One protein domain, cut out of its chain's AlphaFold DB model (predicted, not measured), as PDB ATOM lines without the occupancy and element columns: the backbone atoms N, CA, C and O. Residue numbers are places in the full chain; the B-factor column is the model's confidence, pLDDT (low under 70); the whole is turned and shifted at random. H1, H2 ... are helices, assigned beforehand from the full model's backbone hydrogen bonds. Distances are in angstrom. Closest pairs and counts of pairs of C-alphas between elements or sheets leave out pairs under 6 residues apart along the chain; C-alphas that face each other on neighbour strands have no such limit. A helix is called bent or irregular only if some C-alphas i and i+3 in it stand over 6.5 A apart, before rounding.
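Overview. This is residues 2 to 46 of the 191 residues of the protein "OB domain-containing protein" of Staphylococcus aureus (UniProt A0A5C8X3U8). Look first at H1, a long, kinked helix; after it the backbone turns through short H2, and residues 34 to 46, with no named element, fold back along H1 as a single extended tail, making a long, narrow loop. Residues 21 to 33, of which 27 to 33 belong to H2, stick out at one end. The printed part has 45 residues with two named helices, H1 then H2, and no named strand; the class is all helix. It is loose, with a radius of gyration of the C-alphas of 12.9 A and spans of 41 by 17 by 13 A.

Along the chain. Find C-alpha 6 at (206.638, 157.897, 217.734); from there H1, residues 6 to 22, runs 26.3 A, with a kink of 34 degrees near residue 15. It is irregular: C-alphas 19 and 22 are 7.0 A apart. H2, residues 27 to 33, ends at C-alpha 33 at (221.034, 170.529, 200.171).

Arrangement. H1 and H2 are apart, though a tight link of 4 residues joins them. O i to N i+4 pairs are within hydrogen-bond range in 9 of 13 for H1 and 1 of 3 for H2, where 2 of 4 O i to N i+3 pairs are.

Size, cuts and confidence. The C-alphas farthest apart, of Asp 26 and Pro 46, are 41.3 A apart. The printed part has no cut; pLDDT is under 70 at residues 18 to 38.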
ATOM      1  N   PHE A   2     216.399 159.139 217.778       79.31
ATOM      2  CA  PHE A   2     216.067 160.455 217.195       79.31
ATOM      3  C   PHE A   2     215.555 161.508 218.197       79.31
ATOM      4  O   PHE A   2     215.402 162.665 217.833       79.31
ATOM      5  N   GLY A   3     215.290 161.133 219.456       84.50
ATOM      6  CA  GLY A   3     214.861 162.074 220.499       84.50
ATOM      7  C   GLY A   3     213.467 162.681 220.284       84.50
ATOM      8  O   GLY A   3     213.160 163.707 220.881       84.50
ATOM      9  N   LYS A   4     212.641 162.065 219.432       89.00
ATOM     10  CA  LYS A   4     211.282 162.496 219.071       89.00
ATOM     11  C   LYS A   4     210.253 161.419 219.429       89.00
ATOM     12  O   LYS A   4     210.622 160.256 219.610       89.00
ATOM     13  N   THR A   5     208.983 161.808 219.545       91.19
ATOM     14  CA  THR A   5     207.869 160.879 219.814       91.19
ATOM     15  C   THR A   5     207.618 159.969 218.614       91.19
ATOM     16  O   THR A   5     207.979 160.300 217.479       91.19
ATOM     17  N   ARG A   6     206.985 158.809 218.839       90.94
ATOM     18  CA  ARG A   6     206.638 157.897 217.734       90.94
ATOM     19  C   ARG A   6     205.668 158.564 216.768       90.94
ATOM     20  O   ARG A   6     205.822 158.404 215.566       90.94
ATOM     21  N   SER A   7     204.722 159.339 217.295       91.94
ATOM     22  CA  SER A   7     203.761 160.129 216.514       91.94
ATOM     23  C   SER A   7     204.456 161.089 215.537       91.94
ATOM     24  O   SER A   7     204.208 161.032 214.333       91.94
ATOM     25  N   THR A   8     205.401 161.899 216.033       90.31
ATOM     26  CA  THR A   8     206.202 162.814 215.203       90.31
ATOM     27  C   THR A   8     206.997 162.071 214.137       90.31
ATOM     28  O   THR A   8     207.031 162.498 212.985       90.31
ATOM     29  N   LEU A   9     207.629 160.951 214.500       90.00
ATOM     30  CA  LEU A   9     208.425 160.176 213.552       90.00
ATOM     31  C   LEU A   9     207.557 159.507 212.482       90.00
ATOM     32  O   LEU A   9     207.920 159.575 211.316       90.00
ATOM     33  N   LEU A  10     206.414 158.917 212.846       89.62
ATOM     34  CA  LEU A  10     205.504 158.257 211.903       89.62
ATOM     35  C   LEU A  10     204.969 159.221 210.845       89.62
ATOM     36  O   LEU A  10     204.930 158.869 209.675       89.62
ATOM     37  N   GLN A  11     204.596 160.439 211.236       86.88
ATOM     38  CA  GLN A  11     204.152 161.453 210.276       86.88
ATOM     39  C   GLN A  11     205.287 161.909 209.353       86.88
ATOM     40  O   GLN A  11     205.054 162.205 208.183       86.88
ATOM     41  N   ALA A  12     206.509 161.995 209.881       86.06
ATOM     42  CA  ALA A  12     207.660 162.406 209.094       86.06
ATOM     43  C   ALA A  12     208.067 161.355 208.046       86.06
ATOM     44  O   ALA A  12     208.723 161.727 207.079       86.06
ATOM     45  N   ILE A  13     207.677 160.078 208.200       85.12
ATOM     46  CA  ILE A  13     208.044 158.997 207.266       85.12
ATOM     47  C   ILE A  13     207.651 159.346 205.829       85.12
ATOM     48  O   ILE A  13     208.510 159.277 204.956       85.12
ATOM     49  N   ASP A  14     206.407 159.767 205.591       79.00
ATOM     50  CA  ASP A  14     205.931 160.069 204.234       79.00
ATOM     51  C   ASP A  14     206.723 161.230 203.611       79.00
ATOM     52  O   ASP A  14     207.159 161.157 202.466       79.00
ATOM     53  N   GLN A  15     207.012 162.266 204.406       76.50
ATOM     54  CA  GLN A  15     207.811 163.415 203.965       76.50
ATOM     55  C   GLN A  15     209.252 163.026 203.609       76.50
ATOM     56  O   GLN A  15     209.837 163.607 202.696       76.50
ATOM     57  N   VAL A  16     209.837 162.071 204.338       77.25
ATOM     58  CA  VAL A  16     211.185 161.559 204.054       77.25
ATOM     59  C   VAL A  16     211.174 160.703 202.788       77.25
ATOM     60  O   VAL A  16     212.014 160.904 201.915       77.25
ATOM     61  N   LEU A  17     210.212 159.786 202.665       73.88
ATOM     62  CA  LEU A  17     210.106 158.873 201.524       73.88
ATOM     63  C   LEU A  17     209.919 159.620 200.199       73.88
ATOM     64  O   LEU A  17     210.553 159.259 199.211       73.88
ATOM     65  N   ASP A  18     209.108 160.679 200.184       69.50
ATOM     66  CA  ASP A  18     208.903 161.509 198.991       69.50
ATOM     67  C   ASP A  18     210.138 162.361 198.639       69.50
ATOM     68  O   ASP A  18     210.358 162.697 197.472       69.50
ATOM     69  N   GLY A  19     210.964 162.708 199.633       63.97
ATOM     70  CA  GLY A  19     212.183 163.502 199.452       63.97
ATOM     71  C   GLY A  19     213.351 162.731 198.823       63.97
ATOM     72  O   GLY A  19     214.142 163.323 198.086       63.97
ATOM     73  N   ASP A  20     213.440 161.420 199.065       55.91
ATOM     74  CA  ASP A  20     214.576 160.578 198.655       55.91
ATOM     75  C   ASP A  20     214.483 160.039 197.211       55.91
ATOM     76  O   ASP A  20     215.443 159.464 196.698       55.91
ATOM     77  N   LEU A  21     213.371 160.254 196.498       52.88
ATOM     78  CA  LEU A  21     213.166 159.705 195.145       52.88
ATOM     79  C   LEU A  21     213.948 160.420 194.022       52.88
ATOM     80  O   LEU A  21     213.872 159.987 192.875       52.88
ATOM     81  N   ASN A  22     214.707 161.484 194.315       53.59
ATOM     82  CA  ASN A  22     215.370 162.319 193.295       53.59
ATOM     83  C   ASN A  22     216.889 162.507 193.473       53.59
ATOM     84  O   ASN A  22     217.466 163.392 192.841       53.59
ATOM     85  N   ILE A  23     217.563 161.714 194.312       54.53
ATOM     86  CA  ILE A  23     218.946 162.012 194.719       54.53
ATOM     87  C   ILE A  23     219.922 160.935 194.226       54.53
ATOM     88  O   ILE A  23     220.505 160.172 194.990       54.53
ATOM     89  N   GLU A  24     220.147 160.916 192.916       55.03
ATOM     90  CA  GLU A  24     221.387 160.403 192.328       55.03
ATOM     91  C   GLU A  24     222.255 161.596 191.905       55.03
ATOM     92  O   GLU A  24     222.200 161.986 190.743       55.03
ATOM     93  N   GLN A  25     223.017 162.206 192.824       55.94
ATOM     94  CA  GLN A  25     224.269 162.925 192.505       55.94
ATOM     95  C   GLN A  25     224.949 163.510 193.759       55.94
ATOM     96  O   GLN A  25     224.360 164.280 194.509       55.94
ATOM     97  N   ASP A  26     226.221 163.138 193.933       57.19
ATOM     98  CA  ASP A  26     227.266 163.722 194.785       57.19
ATOM     99  C   ASP A  26     226.976 163.945 196.286       57.19
ATOM    100  O   ASP A  26     226.383 164.933 196.720       57.19
ATOM    101  N   GLY A  27     227.558 163.078 197.125       60.84
ATOM    102  CA  GLY A  27     227.410 163.085 198.591       60.84
ATOM    103  C   GLY A  27     227.861 164.359 199.329       60.84
ATOM    104  O   GLY A  27     227.543 164.508 200.503       60.84
ATOM    105  N   PHE A  28     228.559 165.292 198.669       64.69
ATOM    106  CA  PHE A  28     228.893 166.613 199.232       64.69
ATOM    107  C   PHE A  28     227.777 167.650 199.035       64.69
ATOM    108  O   PHE A  28     227.613 168.544 199.862       64.69
ATOM    109  N   LEU A  29     227.008 167.537 197.946       61.44
ATOM    110  CA  LEU A  29     225.827 168.369 197.715       61.44
ATOM    111  C   LEU A  29     224.666 167.901 198.587       61.44
ATOM    112  O   LEU A  29     223.903 168.738 199.053       61.44
ATOM    113  N   PHE A  30     224.583 166.601 198.877       64.25
ATOM    114  CA  PHE A  30     223.573 166.039 199.769       64.25
ATOM    115  C   PHE A  30     223.566 166.717 201.143       64.25
ATOM    116  O   PHE A  30     222.557 167.294 201.507       64.25
ATOM    117  N   ASP A  31     224.697 166.764 201.849       59.16
ATOM    118  CA  ASP A  31     224.762 167.300 203.222       59.16
ATOM    119  C   ASP A  31     224.446 168.815 203.301       59.16
ATOM    120  O   ASP A  31     224.010 169.328 204.333       59.16
ATOM    121  N   ILE A  32     224.646 169.544 202.193       63.66
ATOM    122  CA  ILE A  32     224.362 170.985 202.064       63.66
ATOM    123  C   ILE A  32     222.910 171.238 201.632       63.66
ATOM    124  O   ILE A  32     222.306 172.227 202.054       63.66
ATOM    125  N   LEU A  33     222.359 170.377 200.774       59.28
ATOM    126  CA  LEU A  33     221.034 170.529 200.171       59.28
ATOM    127  C   LEU A  33     219.943 169.760 200.909       59.28
ATOM    128  O   LEU A  33     218.774 170.047 200.670       59.28
ATOM    129  N   THR A  34     220.279 168.833 201.807       58.59
ATOM    130  CA  THR A  34     219.302 168.240 202.716       58.59
ATOM    131  C   THR A  34     218.862 169.314 203.701       58.59
ATOM    132  O   THR A  34     219.646 169.693 204.581       58.59
ATOM    133  N   PRO A  35     217.627 169.839 203.598       56.50
ATOM    134  CA  PRO A  35     217.121 170.714 204.637       56.50
ATOM    135  C   PRO A  35     217.172 169.934 205.951       56.50
ATOM    136  O   PRO A  35     216.736 168.782 206.006       56.50
ATOM    137  N   LYS A  36     217.702 170.546 207.020       58.12
ATOM    138  CA  LYS A  36     217.525 170.009 208.376       58.12
ATOM    139  C   LYS A  36     216.032 169.779 208.559       58.12
ATOM    140  O   LYS A  36     215.284 170.752 208.643       58.12
ATOM    141  N   GLN A  37     215.614 168.516 208.567       63.34
ATOM    142  CA  GLN A  37     214.205 168.173 208.672       63.34
ATOM    143  C   GLN A  37     213.644 168.822 209.932       63.34
ATOM    144  O   GLN A  37     214.095 168.564 211.052       63.34
ATOM    145  N   MET A  38     212.691 169.726 209.732       65.75
ATOM    146  CA  MET A  38     211.957 170.336 210.823       65.75
ATOM    147  C   MET A  38     210.860 169.361 211.214       65.75
ATOM    148  O   MET A  38     209.803 169.320 210.597       65.75
ATOM    149  N   TYR A  39     211.139 168.541 212.223       75.44
ATOM    150  CA  TYR A  39     210.110 167.716 212.836       75.44
ATOM    151  C   TYR A  39     209.042 168.612 213.466       75.44
ATOM    152  O   TYR A  39     209.362 169.493 214.267       75.44
ATOM    153  N   GLU A  40     207.781 168.358 213.130       83.38
ATOM    154  CA  GLU A  40     206.650 168.912 213.863       83.38
ATOM    155  C   GLU A  40     206.463 168.089 215.146       83.38
ATOM    156  O   GLU A  40     206.092 166.909 215.111       83.38
ATOM    157  N   ASP A  41     206.783 168.687 216.293       86.56
ATOM    158  CA  ASP A  41     206.636 168.013 217.579       86.56
ATOM    159  C   ASP A  41     205.153 167.806 217.897       86.56
ATOM    160  O   ASP A  41     204.373 168.753 217.991       86.56
ATOM    161  N   LYS A  42     204.776 166.538 218.067       88.12
ATOM    162  CA  LYS A  42     203.425 166.101 218.395       88.12
ATOM    163  C   LYS A  42     203.420 165.311 219.682       88.12
ATOM    164  O   LYS A  42     204.396 164.637 220.036       88.12
ATOM    165  N   GLU A  43     202.269 165.371 220.341       90.50
ATOM    166  CA  GLU A  43     201.973 164.501 221.465       90.50
ATOM    167  C   GLU A  43     202.176 163.038 221.075       90.50
ATOM    168  O   GLU A  43     201.983 162.623 219.925       90.50
ATOM    169  N   GLU A  44     202.627 162.268 222.056       90.88
ATOM    170  CA  GLU A  44     202.865 160.851 221.866       90.88
ATOM    171  C   GLU A  44     201.548 160.120 221.569       90.88
ATOM    172  O   GLU A  44     200.457 160.561 221.940       90.88
ATOM    173  N   LEU A  45     201.654 158.993 220.872       90.12
ATOM    174  CA  LEU A  45     200.493 158.177 220.540       90.12
ATOM    175  C   LEU A  45     199.728 157.743 221.804       90.12
ATOM    176  O   LEU A  45     200.343 157.498 222.847       90.12
ATOM    177  N   PRO A  46     198.399 157.541 221.707       90.31
ATOM    178  CA  PRO A  46     197.633 156.950 222.793       90.31
ATOM    179  C   PRO A  46     198.249 155.622 223.249       90.31
ATOM    180  O   PRO A  46     198.574 154.761 222.429       90.31
TER     181      PRO A  46